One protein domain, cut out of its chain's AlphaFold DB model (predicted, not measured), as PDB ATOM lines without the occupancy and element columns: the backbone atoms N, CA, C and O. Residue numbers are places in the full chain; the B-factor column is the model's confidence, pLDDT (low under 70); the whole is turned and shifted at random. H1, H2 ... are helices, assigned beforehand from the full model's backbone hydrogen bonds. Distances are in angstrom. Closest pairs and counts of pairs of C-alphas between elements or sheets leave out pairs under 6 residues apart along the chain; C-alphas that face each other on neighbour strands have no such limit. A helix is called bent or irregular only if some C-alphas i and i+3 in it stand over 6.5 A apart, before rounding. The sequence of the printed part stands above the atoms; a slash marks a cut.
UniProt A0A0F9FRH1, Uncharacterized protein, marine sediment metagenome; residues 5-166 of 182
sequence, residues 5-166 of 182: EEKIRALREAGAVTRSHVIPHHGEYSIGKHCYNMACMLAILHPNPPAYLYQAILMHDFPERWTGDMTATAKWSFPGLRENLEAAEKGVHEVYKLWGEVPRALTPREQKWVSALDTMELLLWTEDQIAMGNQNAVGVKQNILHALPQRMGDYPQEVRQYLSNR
ATOM      1  N   GLU A   5      95.508 135.611 114.624       95.06
ATOM      2  CA  GLU A   5      94.814 135.119 113.435       95.06
ATOM      3  C   GLU A   5      95.145 135.950 112.185       95.06
ATOM      4  O   GLU A   5      95.458 135.396 111.130       95.06
ATOM      5  N   GLU A   6      95.164 137.285 112.301       94.19
ATOM      6  CA  GLU A   6      95.585 138.172 111.209       94.19
ATOM      7  C   GLU A   6      97.041 137.933 110.800       94.19
ATOM      8  O   GLU A   6      97.342 137.913 109.608       94.19
ATOM      9  N   LYS A   7      97.941 137.726 111.769       92.56
ATOM     10  CA  LYS A   7      99.354 137.422 111.498       92.56
ATOM     11  C   LYS A   7      99.508 136.094 110.752       92.56
ATOM     12  O   LYS A   7     100.246 136.033 109.776       92.56
ATOM     13  N   ILE A   8      98.790 135.053 111.176       93.75
ATOM     14  CA  ILE A   8      98.826 133.732 110.531       93.75
ATOM     15  C   ILE A   8      98.315 133.813 109.090       93.75
ATOM     16  O   ILE A   8      98.959 133.275 108.189       93.75
ATOM     17  N   ARG A   9      97.192 134.503 108.844       96.38
ATOM     18  CA  ARG A   9      96.693 134.721 107.476       96.38
ATOM     19  C   ARG A   9      97.716 135.450 106.616       96.38
ATOM     20  O   ARG A   9      98.072 134.952 105.556       96.38
ATOM     21  N   ALA A  10      98.236 136.568 107.115       94.75
ATOM     22  CA  ALA A  10      99.215 137.371 106.398       94.75
ATOM     23  C   ALA A  10     100.458 136.566 105.997       94.75
ATOM     24  O   ALA A  10     100.927 136.692 104.873       94.75
ATOM     25  N   LEU A  11     100.965 135.705 106.884       93.69
ATOM     26  CA  LEU A  11     102.110 134.842 106.588       93.69
ATOM     27  C   LEU A  11     101.826 133.843 105.470       93.69
ATOM     28  O   LEU A  11     102.651 133.654 104.580       93.69
ATOM     29  N   ARG A  12     100.650 133.213 105.506       96.31
ATOM     30  CA  ARG A  12     100.231 132.269 104.466       96.31
ATOM     31  C   ARG A  12     100.068 132.962 103.119       96.31
ATOM     32  O   ARG A  12     100.473 132.413 102.104       96.31
ATOM     33  N   GLU A  13      99.488 134.158 103.122       97.19
ATOM     34  CA  GLU A  13      99.318 134.957 101.911       97.19
ATOM     35  C   GLU A  13     100.662 135.436 101.352       97.19
ATOM     36  O   GLU A  13     100.863 135.363 100.146       97.19
ATOM     37  N   ALA A  14     101.592 135.876 102.208       95.81
ATOM     38  CA  ALA A  14     102.938 136.266 101.793       95.81
ATOM     39  C   ALA A  14     103.694 135.098 101.152       95.81
ATOM     40  O   ALA A  14     104.249 135.244 100.070       95.81
ATOM     41  N   GLY A  15     103.634 133.909 101.756       96.62
ATOM     42  CA  GLY A  15     104.252 132.711 101.188       96.62
ATOM     43  C   GLY A  15     103.691 132.302  99.820       96.62
ATOM     44  O   GLY A  15     104.398 131.644  99.065       96.62
ATOM     45  N   ALA A  16     102.459 132.703  99.489       97.00
ATOM     46  CA  ALA A  16     101.801 132.402  98.216       97.00
ATOM     47  C   ALA A  16     102.072 133.441  97.111       97.00
ATOM     48  O   ALA A  16     101.601 133.266  95.987       97.00
ATOM     49  N   VAL A  17     102.797 134.527  97.400       96.62
ATOM     50  CA  VAL A  17     103.158 135.526  96.385       96.62
ATOM     51  C   VAL A  17     104.084 134.889  95.352       96.62
ATOM     52  O   VAL A  17     105.100 134.285  95.700       96.62
ATOM     53  N   THR A  18     103.729 135.036  94.077       95.69
ATOM     54  CA  THR A  18     104.518 134.540  92.947       95.69
ATOM     55  C   THR A  18     105.727 135.432  92.696       95.69
ATOM     56  O   THR A  18     105.584 136.631  92.448       95.69
ATOM     57  N   ARG A  19     106.908 134.818  92.676       95.00
ATOM     58  CA  ARG A  19     108.176 135.442  92.317       95.00
ATOM     59  C   ARG A  19     108.446 135.365  90.826       95.00
ATOM     60  O   ARG A  19     107.983 134.455  90.138       95.00
ATOM     61  N   SER A  20     109.245 136.307  90.321       92.31
ATOM     62  CA  SER A  20     109.640 136.345  88.901       92.31
ATOM     63  C   SER A  20     108.434 136.304  87.951       92.31
ATOM     64  O   SER A  20     108.496 135.748  86.857       92.31
ATOM     65  N   HIS A  21     107.321 136.910  88.370       92.06
ATOM     66  CA  HIS A  21     106.027 136.844  87.687       92.06
ATOM     67  C   HIS A  21     106.032 137.490  86.289       92.06
ATOM     68  O   HIS A  21     105.160 137.204  85.474       92.06
ATOM     69  N   VAL A  22     107.023 138.336  85.988       91.94
ATOM     70  CA  VAL A  22     107.216 138.927  84.652       91.94
ATOM     71  C   VAL A  22     107.978 138.015  83.684       91.94
ATOM     72  O   VAL A  22     108.099 138.339  82.505       91.94
ATOM     73  N   ILE A  23     108.520 136.894  84.164       92.44
ATOM     74  CA  ILE A  23     109.263 135.920  83.362       92.44
ATOM     75  C   ILE A  23     108.348 134.715  83.144       92.44
ATOM     76  O   ILE A  23     108.030 134.032  84.118       92.44
ATOM     77  N   PRO A  24     107.940 134.401  81.902       95.12
ATOM     78  CA  PRO A  24     107.241 133.153  81.621       95.12
ATOM     79  C   PRO A  24     108.092 131.960  82.076       95.12
ATOM     80  O   PRO A  24     109.229 131.798  81.625       95.12
ATOM     81  N   HIS A  25     107.570 131.150  82.997       95.88
ATOM     82  CA  HIS A  25     108.319 130.051  83.603       95.88
ATOM     83  C   HIS A  25     107.474 128.806  83.856       95.88
ATOM     84  O   HIS A  25     106.245 128.850  83.872       95.88
ATOM     85  N   HIS A  26     108.159 127.674  84.007       96.06
ATOM     86  CA  HIS A  26     107.532 126.390  84.280       96.06
ATOM     87  C   HIS A  26     107.263 126.216  85.772       96.06
ATOM     88  O   HIS A  26     108.160 126.412  86.598       96.06
ATOM     89  N   GLY A  27     106.051 125.755  86.086       94.00
ATOM     90  CA  GLY A  27     105.622 125.455  87.447       94.00
ATOM     91  C   GLY A  27     105.423 126.703  88.303       94.00
ATOM     92  O   GLY A  27     105.286 127.811  87.798       94.00
ATOM     93  N   GLU A  28     105.385 126.494  89.617       93.75
ATOM     94  CA  GLU A  28     105.245 127.565  90.597       93.75
ATOM     95  C   GLU A  28     106.611 127.968  91.167       93.75
ATOM     96  O   GLU A  28     107.438 127.118  91.546       93.75
ATOM     97  N   TYR A  29     106.809 129.279  91.279       96.44
ATOM     98  CA  TYR A  29     107.892 129.892  92.028       96.44
ATOM     99  C   TYR A  29     107.310 130.941  92.974       96.44
ATOM    100  O   TYR A  29     107.083 132.080  92.586       96.44
ATOM    101  N   SER A  30     107.001 130.538  94.204       97.38
ATOM    102  CA  SER A  30     106.443 131.413  95.237       97.38
ATOM    103  C   SER A  30     107.483 131.794  96.290       97.38
ATOM    104  O   SER A  30     108.490 131.100  96.461       97.38
ATOM    105  N   ILE A  31     107.231 132.879  97.030       96.94
ATOM    106  CA  ILE A  31     108.072 133.314  98.159       96.94
ATOM    107  C   ILE A  31     108.284 132.175  99.157       96.94
ATOM    108  O   ILE A  31     109.402 131.967  99.626       96.94
ATOM    109  N   GLY A  32     107.244 131.388  99.448       97.44
ATOM    110  CA  GLY A  32     107.347 130.247 100.356       97.44
ATOM    111  C   GLY A  32     108.369 129.209  99.885       97.44
ATOM    112  O   GLY A  32     109.184 128.748 100.684       97.44
ATOM    113  N   LYS A  33     108.375 128.881  98.585       97.94
ATOM    114  CA  LYS A  33     109.346 127.952  97.986       97.94
ATOM    115  C   LYS A  33     110.763 128.526  97.996       97.94
ATOM    116  O   LYS A  33     111.687 127.830  98.409       97.94
ATOM    117  N   HIS A  34     110.912 129.788  97.606       97.88
ATOM    118  CA  HIS A  34     112.183 130.514  97.635       97.88
ATOM    119  C   HIS A  34     112.805 130.519  99.043       97.88
ATOM    120  O   HIS A  34     113.927 130.053  99.249       97.88
ATOM    121  N   CYS A  35     112.031 130.933 100.047       97.50
ATOM    122  CA  CYS A  35     112.480 130.986 101.435       97.50
ATOM    123  C   CYS A  35     112.797 129.593 102.005       97.50
ATOM    124  O   CYS A  35     113.763 129.434 102.754       97.50
ATOM    125  N   TYR A  36     112.009 128.571 101.650       98.38
ATOM    126  CA  TYR A  36     112.290 127.183 102.024       98.38
ATOM    127  C   TYR A  36     113.627 126.701 101.442       98.38
ATOM    128  O   TYR A  36     114.455 126.153 102.172       98.38
ATOM    129  N   ASN A  37     113.865 126.948 100.153       98.44
ATOM    130  CA  ASN A  37     115.112 126.586  99.485       98.44
ATOM    131  C   ASN A  37     116.316 127.264 100.155       98.44
ATOM    132  O   ASN A  37     117.289 126.589 100.496       98.44
ATOM    133  N   MET A  38     116.226 128.568 100.436       98.50
ATOM    134  CA  MET A  38     117.261 129.301 101.173       98.50
ATOM    135  C   MET A  38     117.508 128.726 102.573       98.50
ATOM    136  O   MET A  38     118.660 128.605 102.989       98.50
ATOM    137  N   ALA A  39     116.456 128.356 103.311       98.38
ATOM    138  CA  ALA A  39     116.591 127.770 104.643       98.38
ATOM    139  C   ALA A  39     117.322 126.416 104.598       98.38
ATOM    140  O   ALA A  39     118.204 126.164 105.422       98.38
ATOM    141  N   CYS A  40     117.022 125.574 103.605       98.50
ATOM    142  CA  CYS A  40     117.757 124.331 103.360       98.50
ATOM    143  C   CYS A  40     119.232 124.604 103.032       98.50
ATOM    144  O   CYS A  40     120.119 123.968 103.598       98.50
ATOM    145  N   MET A  41     119.516 125.593 102.181       98.50
ATOM    146  CA  MET A  41     120.890 125.989 101.853       98.50
ATOM    147  C   MET A  41     121.649 126.507 103.080       98.50
ATOM    148  O   MET A  41     122.810 126.150 103.270       98.50
ATOM    149  N   LEU A  42     120.997 127.293 103.946       98.44
ATOM    150  CA  LEU A  42     121.582 127.741 105.211       98.44
ATOM    151  C   LEU A  42     121.960 126.547 106.094       98.44
ATOM    152  O   LEU A  42     123.053 126.535 106.649       98.44
ATOM    153  N   ALA A  43     121.086 125.541 106.198       98.31
ATOM    154  CA  ALA A  43     121.334 124.352 107.010       98.31
ATOM    155  C   ALA A  43     122.539 123.524 106.544       98.31
ATOM    156  O   ALA A  43     123.184 122.886 107.369       98.31
ATOM    157  N   ILE A  44     122.841 123.539 105.245       97.94
ATOM    158  CA  ILE A  44     123.961 122.788 104.669       97.94
ATOM    159  C   ILE A  44     125.262 123.594 104.677       97.94
ATOM    160  O   ILE A  44     126.324 123.042 104.949       97.94
ATOM    161  N   LEU A  45     125.200 124.887 104.349       98.00
ATOM    162  CA  LEU A  45     126.399 125.694 104.114       98.00
ATOM    163  C   LEU A  45     126.887 126.433 105.355       98.00
ATOM    164  O   LEU A  45     128.082 126.690 105.478       98.00
ATOM    165  N   HIS A  46     125.991 126.831 106.257       98.00
ATOM    166  CA  HIS A  46     126.399 127.554 107.452       98.00
ATOM    167  C   HIS A  46     126.926 126.563 108.505       98.00
ATOM    168  O   HIS A  46     126.222 125.614 108.841       98.00
ATOM    169  N   PRO A  47     128.109 126.786 109.108       97.06
ATOM    170  CA  PRO A  47     128.720 125.813 110.022       97.06
ATOM    171  C   PRO A  47     127.931 125.595 111.323       97.06
ATOM    172  O   PRO A  47     127.941 124.504 111.882       97.06
ATOM    173  N   ASN A  48     127.269 126.637 111.835       97.00
ATOM    174  CA  ASN A  48     126.395 126.551 113.014       97.00
ATOM    175  C   ASN A  48     125.316 127.658 112.999       97.00
ATOM    176  O   ASN A  48     125.517 128.709 113.616       97.00
ATOM    177  N   PRO A  49     124.248 127.525 112.189       95.62
ATOM    178  CA  PRO A  49     123.281 128.599 111.985       95.62
ATOM    179  C   PRO A  49     122.375 128.772 113.212       95.62
ATOM    180  O   PRO A  49     121.741 127.811 113.653       95.62
ATOM    181  N   PRO A  50     122.256 129.988 113.769       93.56
ATOM    182  CA  PRO A  50     121.343 130.222 114.875       93.56
ATOM    183  C   PRO A  50     119.887 130.237 114.387       93.56
ATOM    184  O   PRO A  50     119.589 130.685 113.279       93.56
ATOM    185  N   ALA A  51     118.953 129.819 115.245       92.19
ATOM    186  CA  ALA A  51     117.528 129.717 114.907       92.19
ATOM    187  C   ALA A  51     116.918 131.027 114.360       92.19
ATOM    188  O   ALA A  51     116.083 130.993 113.458       92.19
ATOM    189  N   TYR A  52     117.357 132.189 114.855       90.94
ATOM    190  CA  TYR A  52     116.850 133.482 114.382       90.94
ATOM    191  C   TYR A  52     117.268 133.805 112.939       90.94
ATOM    192  O   TYR A  52     116.581 134.573 112.274       90.94
ATOM    193  N   LEU A  53     118.361 133.227 112.427       93.25
ATOM    194  CA  LEU A  53     118.778 133.444 111.039       93.25
ATOM    195  C   LEU A  53     117.857 132.693 110.069       93.25
ATOM    196  O   LEU A  53     117.504 133.233 109.025       93.25
ATOM    197  N   TYR A  54     117.379 131.504 110.452       94.44
ATOM    198  CA  TYR A  54     116.309 130.817 109.721       94.44
ATOM    199  C   TYR A  54     115.020 131.633 109.714       94.44
ATOM    200  O   TYR A  54     114.392 131.781 108.671       94.44
ATOM    201  N   GLN A  55     114.636 132.191 110.866       91.06
ATOM    202  CA  GLN A  55     113.461 133.061 110.948       91.06
ATOM    203  C   GLN A  55     113.620 134.294 110.060       91.06
ATOM    204  O   GLN A  55     112.671 134.666 109.382       91.06
ATOM    205  N   ALA A  56     114.809 134.902 110.022       91.56
ATOM    206  CA  ALA A  56     115.076 136.021 109.131       91.56
ATOM    207  C   ALA A  56     114.887 135.627 107.660       91.56
ATOM    208  O   ALA A  56     114.172 136.326 106.955       91.56
ATOM    209  N   ILE A  57     115.434 134.488 107.221       94.75
ATOM    210  CA  ILE A  57     115.246 133.974 105.852       94.75
ATOM    211  C   ILE A  57     113.768 133.731 105.539       94.75
ATOM    212  O   ILE A  57     113.268 134.220 104.533       94.75
ATOM    213  N   LEU A  58     113.047 133.019 106.408       93.31
ATOM    214  CA  LEU A  58     111.640 132.662 106.178       93.31
ATOM    215  C   LEU A  58     110.701 133.871 106.084       93.31
ATOM    216  O   LEU A  58     109.560 133.732 105.656       93.31
ATOM    217  N   MET A  59     111.169 135.038 106.522       90.31
ATOM    218  CA  MET A  59     110.360 136.236 106.704       90.31
ATOM    219  C   MET A  59     110.885 137.436 105.916       90.31
ATOM    220  O   MET A  59     110.275 138.500 106.009       90.31
ATOM    221  N   HIS A  60     112.009 137.306 105.204       90.94
ATOM    222  CA  HIS A  60     112.681 138.458 104.600       90.94
ATOM    223  C   HIS A  60     111.829 139.126 103.515       90.94
ATOM    224  O   HIS A  60     111.731 140.346 103.511       90.94
ATOM    225  N   ASP A  61     111.107 138.329 102.722       93.81
ATOM    226  CA  ASP A  61     110.189 138.816 101.683       93.81
ATOM    227  C   ASP A  61     108.724 138.894 102.160       93.81
ATOM    228  O   ASP A  61     107.801 139.083 101.372       93.81
ATOM    229  N   PHE A  62     108.454 138.765 103.467       93.94
ATOM    230  CA  PHE A  62     107.088 138.886 104.001       93.94
ATOM    231  C   PHE A  62     106.355 140.168 103.544       93.94
ATOM    232  O   PHE A  62     105.166 140.086 103.207       93.94
ATOM    233  N   PRO A  63     107.006 141.349 103.515       93.88
ATOM    234  CA  PRO A  63     106.357 142.577 103.069       93.88
ATOM    235  C   PRO A  63     105.877 142.581 101.617       93.88
ATOM    236  O   PRO A  63     104.938 143.322 101.307       93.88
ATOM    237  N   GLU A  64     106.436 141.725 100.755       94.25
ATOM    238  CA  GLU A  64     106.080 141.643  99.332       94.25
ATOM    239  C   GLU A  64     104.620 141.239  99.107       94.25
ATOM    240  O   GLU A  64     104.048 141.498  98.048       94.25
ATOM    241  N   ARG A  65     103.939 140.726 100.141       94.56
ATOM    242  CA  ARG A  65     102.479 140.586 100.142       94.56
ATOM    243  C   ARG A  65     101.745 141.894  99.824       94.56
ATOM    244  O   ARG A  65     100.673 141.850  99.217       94.56
ATOM    245  N   TRP A  66     102.262 143.036 100.267       94.88
ATOM    246  CA  TRP A  66     101.649 144.347 100.027       94.88
ATOM    247  C   TRP A  66     102.401 145.168  98.997       94.88
ATOM    248  O   TRP A  66     101.766 145.936  98.278       94.88
ATOM    249  N   THR A  67     103.721 145.028  98.931       91.38
ATOM    250  CA  THR A  67     104.552 145.825  98.025       91.38
ATOM    251  C   THR A  67     104.720 145.190  96.642       91.38
ATOM    252  O   THR A  67     105.005 145.905  95.683       91.38
ATOM    253  N   GLY A  68     104.457 143.885  96.524       87.44
ATOM    254  CA  GLY A  68     104.721 143.078  95.336       87.44
ATOM    255  C   GLY A  68     106.195 142.683  95.215       87.44
ATOM    256  O   GLY A  68     107.079 143.452  95.589       87.44
ATOM    257  N   ASP A  69     106.456 141.499  94.651       84.62
ATOM    258  CA  ASP A  69     107.811 141.061  94.281       84.62
ATOM    259  C   ASP A  69     108.333 141.933  93.134       84.62
ATOM    260  O   ASP A  69     107.977 141.756  91.967       84.62
ATOM    261  N   MET A  70     109.137 142.936  93.466       86.06
ATOM    262  CA  MET A  70     109.704 143.847  92.480       86.06
ATOM    263  C   MET A  70     110.982 143.253  91.896       86.06
ATOM    264  O   MET A  70     111.926 142.937  92.621       86.06
ATOM    265  N   THR A  71     111.070 143.200  90.566       81.00
ATOM    266  CA  THR A  71     112.246 142.638  89.894       81.00
ATOM    267  C   THR A  71     113.533 143.367  90.280       81.00
ATOM    268  O   THR A  71     113.594 144.598  90.352       81.00
ATOM    269  N   ALA A  72     114.606 142.598  90.482       75.62
ATOM    270  CA  ALA A  72     115.908 143.140  90.867       75.62
ATOM    271  C   ALA A  72     116.411 144.217  89.889       75.62
ATOM    272  O   ALA A  72     116.941 145.245  90.308       75.62
ATOM    273  N   THR A  73     116.170 144.033  88.588       74.94
ATOM    274  CA  THR A  73     116.552 144.997  87.548       74.94
ATOM    275  C   THR A  73     115.842 146.342  87.709       74.94
ATOM    276  O   THR A  73     116.480 147.380  87.526       74.94
ATOM    277  N   ALA A  74     114.565 146.357  88.108       81.25
ATOM    278  CA  ALA A  74     113.839 147.593  88.389       81.25
ATOM    279  C   ALA A  74     114.415 148.314  89.620       81.25
ATOM    280  O   ALA A  74     114.675 149.516  89.552       81.25
ATOM    281  N   LYS A  75     114.707 147.577  90.707       77.69
ATOM    282  CA  LYS A  75     115.335 148.145  91.918       77.69
ATOM    283  C   LYS A  75     116.712 148.761  91.613       77.69
ATOM    284  O   LYS A  75     117.050 149.804  92.164       77.69
ATOM    285  N   TRP A  76     117.504 148.149  90.730       76.81
ATOM    286  CA  TRP A  76     118.833 148.660  90.353       76.81
ATOM    287  C   TRP A  76     118.779 149.866  89.419       76.81
ATOM    288  O   TRP A  76     119.596 150.773  89.543       76.81
ATOM    289  N   SER A  77     117.819 149.879  88.495       82.62
ATOM    290  CA  SER A  77     117.701 150.941  87.489       82.62
ATOM    291  C   SER A  77     117.150 152.243  88.075       82.62
ATOM    292  O   SER A  77     117.403 153.317  87.533       82.62
ATOM    293  N   PHE A  78     116.413 152.163  89.190       88.50
ATOM    294  CA  PHE A  78     115.722 153.302  89.794       88.50
ATOM    295  C   PHE A  78     115.980 153.378  91.311       88.50
ATOM    296  O   PHE A  78     115.162 152.904  92.099       88.50
ATOM    297  N   PRO A  79     117.081 154.015  91.761       86.75
ATOM    298  CA  PRO A  79     117.440 154.076  93.182       86.75
ATOM    299  C   PRO A  79     116.344 154.656  94.087       86.75
ATOM    300  O   PRO A  79     116.070 154.105  95.149       86.75
ATOM    301  N   GLY A  80     115.643 155.704  93.633       90.88
ATOM    302  CA  GLY A  80     114.528 156.288  94.387       90.88
ATOM    303  C   GLY A  80     113.326 155.346  94.541       90.88
ATOM    304  O   GLY A  80     112.577 155.460  95.507       90.88
ATOM    305  N   LEU A  81     113.143 154.381  93.629       88.62
ATOM    306  CA  LEU A  81     112.137 153.329  93.796       88.62
ATOM    307  C   LEU A  81     112.556 152.356  94.900       88.62
ATOM    308  O   LEU A  81     111.732 152.016  95.744       88.62
ATOM    309  N   ARG A  82     113.831 151.947  94.921       87.06
ATOM    310  CA  ARG A  82     114.374 151.057  95.955       87.06
ATOM    311  C   ARG A  82     114.201 151.651  97.355       87.06
ATOM    312  O   ARG A  82     113.689 150.969  98.229       87.06
ATOM    313  N   GLU A  83     114.573 152.913  97.549       89.06
ATOM    314  CA  GLU A  83     114.483 153.579  98.860       89.06
ATOM    315  C   GLU A  83     113.038 153.670  99.369       89.06
ATOM    316  O   GLU A  83     112.754 153.357 100.526       89.06
ATOM    317  N   ASN A  84     112.100 154.044  98.493       91.69
ATOM    318  CA  ASN A  84     110.681 154.104  98.847       91.69
ATOM    319  C   ASN A  84     110.099 152.717  99.148       91.69
ATOM    320  O   ASN A  84     109.262 152.581 100.040       91.69
ATOM    321  N   LEU A  85     110.547 151.693  98.419       89.94
ATOM    322  CA  LEU A  85     110.145 150.313  98.651       89.94
ATOM    323  C   LEU A  85     110.648 149.819 100.012       89.94
ATOM    324  O   LEU A  85     109.840 149.382 100.823       89.94
ATOM    325  N   GLU A  86     111.937 149.987 100.311       88.56
ATOM    326  CA  GLU A  86     112.531 149.618 101.605       88.56
ATOM    327  C   GLU A  86     111.817 150.319 102.778       88.56
ATOM    328  O   GLU A  86     111.548 149.709 103.818       88.56
ATOM    329  N   ALA A  87     111.444 151.593 102.610       90.00
ATOM    330  CA  ALA A  87     110.666 152.328 103.603       90.00
ATOM    331  C   ALA A  87     109.254 151.743 103.801       90.00
ATOM    332  O   ALA A  87     108.796 151.610 104.942       90.00
ATOM    333  N   ALA A  88     108.570 151.367 102.717       90.62
ATOM    334  CA  ALA A  88     107.255 150.729 102.781       90.62
ATOM    335  C   ALA A  88     107.323 149.350 103.458       90.62
ATOM    336  O   ALA A  88     106.516 149.048 104.341       90.62
ATOM    337  N   GLU A  89     108.320 148.539 103.103       90.50
ATOM    338  CA  GLU A  89     108.547 147.207 103.669       90.50
ATOM    339  C   GLU A  89     108.853 147.277 105.172       90.50
ATOM    340  O   GLU A  89     108.286 146.525 105.973       90.50
ATOM    341  N   LYS A  90     109.660 148.258 105.592       87.06
ATOM    342  CA  LYS A  90     109.896 148.549 107.011       87.06
ATOM    343  C   LYS A  90     108.593 148.870 107.752       87.06
ATOM    344  O   LYS A  90     108.361 148.332 108.836       87.06
ATOM    345  N   GLY A  91     107.719 149.683 107.158       88.75
ATOM    346  CA  GLY A  91     106.407 149.999 107.728       88.75
ATOM    347  C   GLY A  91     105.539 148.752 107.945       88.75
ATOM    348  O   GLY A  91     104.896 148.609 108.987       88.75
ATOM    349  N   VAL A  92     105.572 147.793 107.013       88.75
ATOM    350  CA  VAL A  92     104.867 146.509 107.166       88.75
ATOM    351  C   VAL A  92     105.393 145.723 108.370       88.75
ATOM    352  O   VAL A  92     104.599 145.236 109.189       88.75
ATOM    353  N   HIS A  93     106.716 145.621 108.519       85.62
ATOM    354  CA  HIS A  93     107.325 144.938 109.661       85.62
ATOM    355  C   HIS A  93     106.934 145.583 110.999       85.62
ATOM    356  O   HIS A  93     106.614 144.867 111.956       85.62
ATOM    357  N   GLU A  94     106.881 146.916 111.063       85.19
ATOM    358  CA  GLU A  94     106.478 147.666 112.259       85.19
ATOM    359  C   GLU A  94     105.008 147.435 112.647       85.19
ATOM    360  O   GLU A  94     104.687 147.349 113.838       85.19
ATOM    361  N   VAL A  95     104.111 147.286 111.664       86.88
ATOM    362  CA  VAL A  95     102.680 147.021 111.894       86.88
ATOM    363  C   VAL A  95     102.443 145.598 112.399       86.88
ATOM    364  O   VAL A  95     101.680 145.388 113.351       86.88
ATOM    365  N   TYR A  96     103.074 144.607 111.765       86.62
ATOM    366  CA  TYR A  96     102.816 143.199 112.061       86.62
ATOM    367  C   TYR A  96     103.623 142.667 113.248       86.62
ATOM    368  O   TYR A  96     103.151 141.748 113.928       86.62
ATOM    369  N   LYS A  97     104.799 143.243 113.541       81.88
ATOM    370  CA  LYS A  97     105.685 142.846 114.654       81.88
ATOM    371  C   LYS A  97     105.785 141.324 114.784       81.88
ATOM    372  O   LYS A  97     105.483 140.749 115.833       81.88
ATOM    373  N   LEU A  98     106.088 140.655 113.671       74.69
ATOM    374  CA  LEU A  98     106.130 139.186 113.610       74.69
ATOM    375  C   LEU A  98     107.321 138.615 114.369       74.69
ATOM    376  O   LEU A  98     107.314 137.443 114.721       74.69
ATOM    377  N   TRP A  99     108.305 139.457 114.665       66.56
ATOM    378  CA  TRP A  99     109.532 139.080 115.349       66.56
ATOM    379  C   TRP A  99     109.424 139.037 116.877       66.56
ATOM    380  O   TRP A  99     110.429 138.774 117.520       66.56
ATOM    381  N   GLY A 100     108.251 139.263 117.486       59.31
ATOM    382  CA  GLY A 100     108.149 139.321 118.954       59.31
ATOM    383  C   GLY A 100     109.221 140.245 119.564       59.31
ATOM    384  O   GLY A 100     109.550 141.273 118.975       59.31
ATOM    385  N   GLU A 101     109.790 139.856 120.707       42.84
ATOM    386  CA  GLU A 101     111.018 140.433 121.284       42.84
ATOM    387  C   GLU A 101     112.288 139.698 120.801       42.84
ATOM    388  O   GLU A 101     113.169 139.376 121.595       42.84
ATOM    389  N   VAL A 102     112.423 139.374 119.512       46.38
ATOM    390  CA  VAL A 102     113.735 138.951 118.995       46.38
ATOM    391  C   VAL A 102     114.603 140.214 118.856       46.38
ATOM    392  O   VAL A 102     114.318 141.057 118.002       46.38
ATOM    393  N   PRO A 103     115.632 140.419 119.706       47.03
ATOM    394  CA  PRO A 103     116.059 141.754 120.124       47.03
ATOM    395  C   PRO A 103     117.340 142.215 119.426       47.03
ATOM    396  O   PRO A 103     118.171 142.909 120.013       47.03
ATOM    397  N   ARG A 104     117.559 141.803 118.176       65.62
ATOM    398  CA  ARG A 104     118.792 142.165 117.483       65.62
ATOM    399  C   ARG A 104     118.590 142.230 115.984       65.62
ATOM    400  O   ARG A 104     118.280 141.233 115.342       65.62
ATOM    401  N   ALA A 105     118.834 143.418 115.442       76.75
ATOM    402  CA  ALA A 105     119.081 143.586 114.022       76.75
ATOM    403  C   ALA A 105     120.181 142.609 113.584       76.75
ATOM    404  O   ALA A 105     121.186 142.459 114.286       76.75
ATOM    405  N   LEU A 106     119.994 141.957 112.433       87.06
ATOM    406  CA  LEU A 106     121.030 141.111 111.851       87.06
ATOM    407  C   LEU A 106     122.340 141.896 111.783       87.06
ATOM    408  O   LEU A 106     122.374 143.041 111.328       87.06
ATOM    409  N   THR A 107     123.427 141.277 112.220       92.19
ATOM    410  CA  THR A 107     124.764 141.831 112.024       92.19
ATOM    411  C   THR A 107     125.074 141.964 110.539       92.19
ATOM    412  O   THR A 107     124.521 141.218 109.726       92.19
ATOM    413  N   PRO A 108     126.042 142.815 110.164       92.38
ATOM    414  CA  PRO A 108     126.498 142.892 108.780       92.38
ATOM    415  C   PRO A 108     126.891 141.525 108.195       92.38
ATOM    416  O   PRO A 108     126.647 141.256 107.024       92.38
ATOM    417  N   ARG A 109     127.452 140.622 109.015       93.31
ATOM    418  CA  ARG A 109     127.798 139.258 108.586       93.31
ATOM    419  C   ARG A 109     126.563 138.399 108.301       93.31
ATOM    420  O   ARG A 109     126.570 137.630 107.349       93.31
ATOM    421  N   GLU A 110     125.515 138.511 109.105       94.62
ATOM    422  CA  GLU A 110     124.269 137.755 108.915       94.62
ATOM    423  C   GLU A 110     123.452 138.290 107.737       94.62
ATOM    424  O   GLU A 110     122.896 137.510 106.972       94.62
ATOM    425  N   GLN A 111     123.450 139.607 107.519       93.38
ATOM    426  CA  GLN A 111     122.846 140.209 106.324       93.38
ATOM    427  C   GLN A 111     123.519 139.699 105.043       93.38
ATOM    428  O   GLN A 111     122.843 139.376 104.067       93.38
ATOM    429  N   LYS A 112     124.851 139.549 105.067       95.88
ATOM    430  CA  LYS A 112     125.617 138.942 103.968       95.88
ATOM    431  C   LYS A 112     125.207 137.495 103.698       95.88
ATOM    432  O   LYS A 112     125.155 137.110 102.535       95.88
ATOM    433  N   TRP A 113     124.870 136.712 104.725       97.31
ATOM    434  CA  TRP A 113     124.310 135.367 104.539       97.31
ATOM    435  C   TRP A 113     122.969 135.400 103.812       97.31
ATOM    436  O   TRP A 113     122.828 134.721 102.800       97.31
ATOM    437  N   VAL A 114     122.015 136.207 104.283       96.00
ATOM    438  CA  VAL A 114     120.687 136.313 103.649       96.00
ATOM    439  C   VAL A 114     120.824 136.754 102.189       96.00
ATOM    440  O   VAL A 114     120.310 136.084 101.301       96.00
ATOM    441  N   SER A 115     121.609 137.804 101.922       94.62
ATOM    442  CA  SER A 115     121.828 138.317 100.562       94.62
ATOM    443  C   SER A 115     122.528 137.312  99.638       94.62
ATOM    444  O   SER A 115     122.215 137.239  98.448       94.62
ATOM    445  N   ALA A 116     123.490 136.545 100.163       96.75
ATOM    446  CA  ALA A 116     124.197 135.533  99.387       96.75
ATOM    447  C   ALA A 116     123.280 134.359  99.024       96.75
ATOM    448  O   ALA A 116     123.290 133.910  97.880       96.75
ATOM    449  N   LEU A 117     122.471 133.892  99.980       97.81
ATOM    450  CA  LEU A 117     121.534 132.792  99.766       97.81
ATOM    451  C   LEU A 117     120.388 133.180  98.828       97.81
ATOM    452  O   LEU A 117     120.062 132.381  97.962       97.81
ATOM    453  N   ASP A 118     119.843 134.395  98.931       96.25
ATOM    454  CA  ASP A 118     118.795 134.892  98.023       96.25
ATOM    455  C   ASP A 118     119.283 134.886  96.561       96.25
ATOM    456  O   ASP A 118     118.658 134.324  95.662       96.25
ATOM    457  N   THR A 119     120.495 135.399  96.327       94.94
ATOM    458  CA  THR A 119     121.087 135.413  94.979       94.94
ATOM    459  C   THR A 119     121.466 134.021  94.477       94.94
ATOM    460  O   THR A 119     121.305 133.729  93.290       94.94
ATOM    461  N   MET A 120     121.982 133.159  95.354       96.19
ATOM    462  CA  MET A 120     122.320 131.783  95.001       96.19
ATOM    463  C   MET A 120     121.072 130.960  94.673       96.19
ATOM    464  O   MET A 120     121.098 130.194  93.713       96.19
ATOM    465  N   GLU A 121     119.985 131.127  95.425       97.56
ATOM    466  CA  GLU A 121     118.721 130.435  95.176       97.56
ATOM    467  C   GLU A 121     118.141 130.842  93.820       97.56
ATOM    468  O   GLU A 121     117.858 129.965  93.003       97.56
ATOM    469  N   LEU A 122     118.114 132.146  93.515       95.81
ATOM    470  CA  LEU A 122     117.661 132.625  92.211       95.81
ATOM    471  C   LEU A 122     118.527 132.074  91.068       95.81
ATOM    472  O   LEU A 122     117.997 131.685  90.028       95.81
ATOM    473  N   LEU A 123     119.852 131.996  91.246       95.44
ATOM    474  CA  LEU A 123     120.744 131.389  90.254       95.44
ATOM    475  C   LEU A 123     120.367 129.926  89.993       95.44
ATOM    476  O   LEU A 123     120.220 129.540  88.835       95.44
ATOM    477  N   LEU A 124     120.186 129.122  91.042       96.50
ATOM    478  CA  LEU A 124     119.825 127.709  90.900       96.50
ATOM    479  C   LEU A 124     118.440 127.544  90.262       96.50
ATOM    480  O   LEU A 124     118.290 126.740  89.344       96.50
ATOM    481  N   TRP A 125     117.470 128.386  90.629       96.62
ATOM    482  CA  TRP A 125     116.164 128.411  89.973       96.62
ATOM    483  C   TRP A 125     116.275 128.705  88.470       96.62
ATOM    484  O   TRP A 125     115.648 128.019  87.660       96.62
ATOM    485  N   THR A 126     117.100 129.681  88.059       96.19
ATOM    486  CA  THR A 126     117.283 129.960  86.620       96.19
ATOM    487  C   THR A 126     117.867 128.763  85.879       96.19
ATOM    488  O   THR A 126     117.539 128.536  84.718       96.19
ATOM    489  N   GLU A 127     118.715 127.978  86.535       96.06
ATOM    490  CA  GLU A 127     119.305 126.791  85.936       96.06
ATOM    491  C   GLU A 127     118.317 125.645  85.786       96.06
ATOM    492  O   GLU A 127     118.284 125.046  84.713       96.06
ATOM    493  N   ASP A 128     117.471 125.409  86.788       96.31
ATOM    494  CA  ASP A 128     116.362 124.460  86.681       96.31
ATOM    495  C   ASP A 128     115.447 124.820  85.505       96.31
ATOM    496  O   ASP A 128     115.093 123.971  84.686       96.31
ATOM    497  N   GLN A 129     115.098 126.104  85.375       97.44
ATOM    498  CA  GLN A 129     114.276 126.598  84.272       97.44
ATOM    499  C   GLN A 129     114.944 126.363  82.912       97.44
ATOM    500  O   GLN A 129     114.306 125.837  81.997       97.44
ATOM    501  N   ILE A 130     116.229 126.698  82.776       97.25
ATOM    502  CA  ILE A 130     116.983 126.506  81.529       97.25
ATOM    503  C   ILE A 130     117.111 125.020  81.184       97.25
ATOM    504  O   ILE A 130     116.965 124.657  80.017       97.25
ATOM    505  N   ALA A 131     117.336 124.157  82.175       96.00
ATOM    506  CA  ALA A 131     117.410 122.713  81.980       96.00
ATOM    507  C   ALA A 131     116.082 122.118  81.485       96.00
ATOM    508  O   ALA A 131     116.083 121.174  80.698       96.00
ATOM    509  N   MET A 132     114.951 122.714  81.875       96.19
ATOM    510  CA  MET A 132     113.622 122.394  81.338       96.19
ATOM    511  C   MET A 132     113.324 123.058  79.980       96.19
ATOM    512  O   MET A 132     112.226 122.908  79.450       96.19
ATOM    513  N   GLY A 133     114.282 123.780  79.393       97.25
ATOM    514  CA  GLY A 133     114.151 124.428  78.086       97.25
ATOM    515  C   GLY A 133     113.642 125.872  78.127       97.25
ATOM    516  O   GLY A 133     113.500 126.488  77.069       97.25
ATOM    517  N   ASN A 134     113.414 126.460  79.305       97.75
ATOM    518  CA  ASN A 134     112.940 127.837  79.417       97.75
ATOM    519  C   ASN A 134     114.062 128.854  79.150       97.75
ATOM    520  O   ASN A 134     114.805 129.258  80.047       97.75
ATOM    521  N   GLN A 135     114.139 129.329  77.908       97.44
ATOM    522  CA  GLN A 135     115.123 130.333  77.495       97.44
ATOM    523  C   GLN A 135     114.876 131.725  78.103       97.44
ATOM    524  O   GLN A 135     115.803 132.531  78.163       97.44
ATOM    525  N   ASN A 136     113.674 132.017  78.618       96.06
ATOM    526  CA  ASN A 136     113.381 133.321  79.230       96.06
ATOM    527  C   ASN A 136     114.184 133.556  80.522       96.06
ATOM    528  O   ASN A 136     114.436 134.700  80.896       96.06
ATOM    529  N   ALA A 137     114.636 132.488  81.185       96.06
ATOM    530  CA  ALA A 137     115.464 132.577  82.387       96.06
ATOM    531  C   ALA A 137     116.948 132.892  82.092       96.06
ATOM    532  O   ALA A 137     117.686 133.276  83.002       96.06
ATOM    533  N   VAL A 138     117.400 132.786  80.832       96.19
ATOM    534  CA  VAL A 138     118.811 133.000  80.449       96.19
ATOM    535  C   VAL A 138     119.272 134.420  80.764       96.19
ATOM    536  O   VAL A 138     120.352 134.595  81.327       96.19
ATOM    537  N   GLY A 139     118.450 135.430  80.461       93.00
ATOM    538  CA  GLY A 139     118.794 136.829  80.734       93.00
ATOM    539  C   GLY A 139     118.988 137.102  82.229       93.00
ATOM    540  O   GLY A 139     119.934 137.781  82.624       93.00
ATOM    541  N   VAL A 140     118.153 136.501  83.082       92.56
ATOM    542  CA  VAL A 140     118.293 136.607  84.544       92.56
ATOM    543  C   VAL A 140     119.588 135.951  85.007       92.56
ATOM    544  O   VAL A 140     120.356 136.574  85.740       92.56
ATOM    545  N   LYS A 141     119.875 134.734  84.529       94.62
ATOM    546  CA  LYS A 141     121.128 134.036  84.839       94.62
ATOM    547  C   LYS A 141     122.344 134.880  84.460       94.62
ATOM    548  O   LYS A 141     123.261 135.027  85.262       94.62
ATOM    549  N   GLN A 142     122.352 135.457  83.260       94.69
ATOM    550  CA  GLN A 142     123.445 136.310  82.785       94.69
ATOM    551  C   GLN A 142     123.625 137.558  83.656       94.69
ATOM    552  O   GLN A 142     124.756 137.876  84.019       94.69
ATOM    553  N   ASN A 143     122.533 138.214  84.060       91.88
ATOM    554  CA  ASN A 143     122.589 139.362  84.967       91.88
ATOM    555  C   ASN A 143     123.204 138.989  86.322       91.88
ATOM    556  O   ASN A 143     124.045 139.724  86.841       91.88
ATOM    557  N   ILE A 144     122.833 137.828  86.874       92.19
ATOM    558  CA  ILE A 144     123.426 137.327  88.119       92.19
ATOM    559  C   ILE A 144     124.915 137.065  87.921       92.19
ATOM    560  O   ILE A 144     125.718 137.574  88.694       92.19
ATOM    561  N   LEU A 145     125.302 136.326  86.877       92.81
ATOM    562  CA  LEU A 145     126.706 136.004  86.598       92.81
ATOM    563  C   LEU A 145     127.561 137.252  86.344       92.81
ATOM    564  O   LEU A 145     128.734 137.259  86.701       92.81
ATOM    565  N   HIS A 146     126.984 138.313  85.775       92.31
ATOM    566  CA  HIS A 146     127.662 139.594  85.601       92.31
ATOM    567  C   HIS A 146     127.871 140.332  86.934       92.31
ATOM    568  O   HIS A 146     128.944 140.885  87.174       92.31
ATOM    569  N   ALA A 147     126.872 140.318  87.822       88.88
ATOM    570  CA  ALA A 147     126.949 140.965  89.133       88.88
ATOM    571  C   ALA A 147     127.761 140.156  90.164       88.88
ATOM    572  O   ALA A 147     128.299 140.721  91.119       88.88
ATOM    573  N   LEU A 148     127.856 138.834  89.991       90.56
ATOM    574  CA  LEU A 148     128.423 137.919  90.980       90.56
ATOM    575  C   LEU A 148     129.875 138.261  91.360       90.56
ATOM    576  O   LEU A 148     130.137 138.352  92.557       90.56
ATOM    577  N   PRO A 149     130.813 138.545  90.429       90.88
ATOM    578  CA  PRO A 149     132.195 138.884  90.783       90.88
ATOM    579  C   PRO A 149     132.313 140.104  91.702       90.88
ATOM    580  O   PRO A 149     133.185 140.138  92.567       90.88
ATOM    581  N   GLN A 150     131.415 141.082  91.553       88.50
ATOM    582  CA  GLN A 150     131.399 142.301  92.366       88.50
ATOM    583  C   GLN A 150     130.855 142.040  93.776       88.50
ATOM    584  O   GLN A 150     131.256 142.704  94.726       88.50
ATOM    585  N   ARG A 151     129.957 141.056  93.922       88.25
ATOM    586  CA  ARG A 151     129.294 140.707  95.190       88.25
ATOM    587  C   ARG A 151     130.004 139.594  95.955       88.25
ATOM    588  O   ARG A 151     129.876 139.512  97.172       88.25
ATOM    589  N   MET A 152     130.776 138.754  95.264       88.94
ATOM    590  CA  MET A 152     131.430 137.577  95.844       88.94
ATOM    591  C   MET A 152     132.312 137.922  97.040       88.94
ATOM    592  O   MET A 152     132.303 137.169  98.004       88.94
ATOM    593  N   GLY A 153     133.017 139.060  97.035       90.56
ATOM    594  CA  GLY A 153     133.844 139.490  98.172       90.56
ATOM    595  C   GLY A 153     133.063 139.661  99.481       90.56
ATOM    596  O   GLY A 153     133.608 139.429 100.562       90.56
ATOM    597  N   ASP A 154     131.773 139.986  99.388       91.88
ATOM    598  CA  ASP A 154     130.893 140.158 100.538       91.88
ATOM    599  C   ASP A 154     130.219 138.867 100.999       91.88
ATOM    600  O   ASP A 154     129.682 138.832 102.104       91.88
ATOM    601  N   TYR A 155     130.256 137.798 100.208       95.88
ATOM    602  CA  TYR A 155     129.584 136.552 100.566       95.88
ATOM    603  C   TYR A 155     130.362 135.762 101.618       95.88
ATOM    604  O   TYR A 155     131.592 135.824 101.641       95.88
ATOM    605  N   PRO A 156     129.683 134.988 102.480       97.12
ATOM    606  CA  PRO A 156     130.336 134.040 103.381       97.12
ATOM    607  C   PRO A 156     131.258 133.076 102.627       97.12
ATOM    608  O   PRO A 156     130.992 132.719 101.478       97.12
ATOM    609  N   GLN A 157     132.348 132.650 103.268       96.69
ATOM    610  CA  GLN A 157     133.366 131.809 102.630       96.69
ATOM    611  C   GLN A 157     132.780 130.515 102.068       96.69
ATOM    612  O   GLN A 157     133.148 130.107 100.970       96.69
ATOM    613  N   GLU A 158     131.870 129.904 102.811       97.50
ATOM    614  CA  GLU A 158     131.221 128.641 102.497       97.50
ATOM    615  C   GLU A 158     130.370 128.770 101.226       97.50
ATOM    616  O   GLU A 158     130.465 127.948 100.316       97.50
ATOM    617  N   VAL A 159     129.624 129.875 101.102       97.06
ATOM    618  CA  VAL A 159     128.849 130.186  99.892       97.06
ATOM    619  C   VAL A 159     129.778 130.453  98.708       97.06
ATOM    620  O   VAL A 159     129.540 129.942  97.615       97.06
ATOM    621  N   ARG A 160     130.873 131.201  98.911       96.19
ATOM    622  CA  ARG A 160     131.862 131.438  97.847       96.19
ATOM    623  C   ARG A 160     132.466 130.134  97.337       96.19
ATOM    624  O   ARG A 160     132.538 129.936  96.132       96.19
ATOM    625  N   GLN A 161     132.884 129.251  98.244       95.88
ATOM    626  CA  GLN A 161     133.461 127.954  97.888       95.88
ATOM    627  C   GLN A 161     132.471 127.099  97.101       95.88
ATOM    628  O   GLN A 161     132.846 126.548  96.069       95.88
ATOM    629  N   TYR A 162     131.210 127.036  97.535       95.50
ATOM    630  CA  TYR A 162     130.164 126.347  96.783       95.50
ATOM    631  C   TYR A 162     130.011 126.920  95.366       95.50
ATOM    632  O   TYR A 162     130.069 126.182  94.383       95.50
ATOM    633  N   LEU A 163     129.886 128.246  95.242       94.31
ATOM    634  CA  LEU A 163     129.723 128.919  93.952       94.31
ATOM    635  C   LEU A 163     130.937 128.764  93.025       94.31
ATOM    636  O   LEU A 163     130.757 128.718  91.812       94.31
ATOM    637  N   SER A 164     132.153 128.672  93.570       92.69
ATOM    638  CA  SER A 164     133.378 128.465  92.789       92.69
ATOM    639  C   SER A 164     133.594 127.014  92.355       92.69
ATOM    640  O   SER A 164     134.164 126.791  91.293       92.69
ATOM    641  N   ASN A 165     133.156 126.038  93.155       92.56
ATOM    642  CA  ASN A 165     133.447 124.618  92.920       92.56
ATOM    643  C   ASN A 165     132.321 123.863  92.203       92.56
ATOM    644  O   ASN A 165     132.502 122.710  91.814       92.56
ATOM    645  N   ARG A 166     131.144 124.474  92.056       89.44
ATOM    646  CA  ARG A 166     130.004 123.842  91.387       89.44
ATOM    647  C   ARG A 166     130.299 123.547  89.911       89.44
ATOM    648  O   ARG A 166     130.854 124.376  89.198       89.44
TER     649      ARG A 166
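AT A GLANCE: This is residues 5 to 166 of the 182 residues of an uncharacterized protein of marine sediment metagenome (UniProt A0A0F9FRH1). Two helical hairpins, H2 with H3 and H7 with H8, make the core, and the long helix H7 crosses H2 between them. H1 makes a corner with the first residues of H2, H6 lies off to one side, where it touches the small helices H4 and H5 and comes close to H1 without clearly touching it, and H9 lies close to H2, H7 and H8 without clearly touching them. The printed part has 162 residues with nine named helices, H1 to H9 in that order along the chain, and no named strand; the class is all helix. It is compact, with a radius of gyration of the C-alphas of 15.9 A, and its rounded outline spans 42 by 35 by 31 A.

HOW THE PARTS SIT: H1, residues 5 to 15, is joined by a long link to H2, residues 31 to 45. They touch, about perpendicular at 78 degrees, and the closest C-alphas are those of Gly 15 and Gly 32, 4.0 A apart; of H2, residues 31 to 33 alone touch H1. H3, residues 51 to 59, touches H2 in a hairpin at a shallow tilt of 28 degrees, opposite ways, with the C-alphas of Cys 35 and Leu 58 closest at 5.1 A. H4, residues 64 to 67, touches H1, with the C-alphas of Ala 14 and Arg 65 closest at 4.6 A. H5, residues 72 to 77, and H6, residues 79 to 96, only just touch, and only at the corner, with 3 pairs of C-alphas within 8 A, the closest those of Lys 75 and Arg 82 at 5.1 A. With residues 85 to 89 alone H6 touches H4, where the C-alphas of Thr 67 and Glu 89 are closest at 7.1 A. H7, residues 108 to 131, is a hub together with H2, each touching three helices. Residues 117 to 122 of H7 touch H2 at a steep tilt of 68 degrees, only just short of perpendicular, with the C-alphas of Met 38 and Leu 117 closest at 5.7 A. H7 and H3 only just touch, with 3 pairs of C-alphas within 8 A, the closest those of Ile 57 and Val 114 at 6.3 A. H8, residues 135 to 152, forms a hairpin with H7 at a shallow tilt of 28 degrees, opposite ways, with the C-alphas of Thr 126 and Ala 137 closest at 5.3 A. H9, residues 157 to 165, is close to H7 but not clearly touching it, with the C-alphas of Ala 116 and Val 159 closest at 7.1 A. H6 is apart from H2, H3, H7, H8 and H9. Every O i to N i+4 pair is within hydrogen-bond range in H1, H2, H3, H5, H6, H7 and H9, against 10 of 14 in H8, while H4 is too short for such a pair and its one O i to N i+3 pair is out of range.

IN THESE COORDINATES: H1 begins at C-alpha 5 at (94.814, 135.119, 113.435) and is 15.6 A long. H2 measures 20.7 A, H3 12.7 A, H4 4.6 A, H5 8.7 A and H6 26.2 A. H7, the longest helix, runs 34.8 A from C-alpha 108 at (126.498, 142.892, 108.780). H8 measures 25.6 A and has a kink of 33 degrees near residue 146; it is irregular, but only just, with C-alphas 146 and 149 6.9 A apart. H9 is 12.1 A long and ends at C-alpha 165 at (133.447, 124.618, 92.920).

THE WHOLE: The two C-alphas farthest apart are those of Glu 101 and Gly 133, at 46.2 A. The printed part has no cut. The links H1 to H2 and H6 to H7 are long, and the others are tight. The mean pLDDT of the printed part is 91.4, and residues 99 to 104 are under 70.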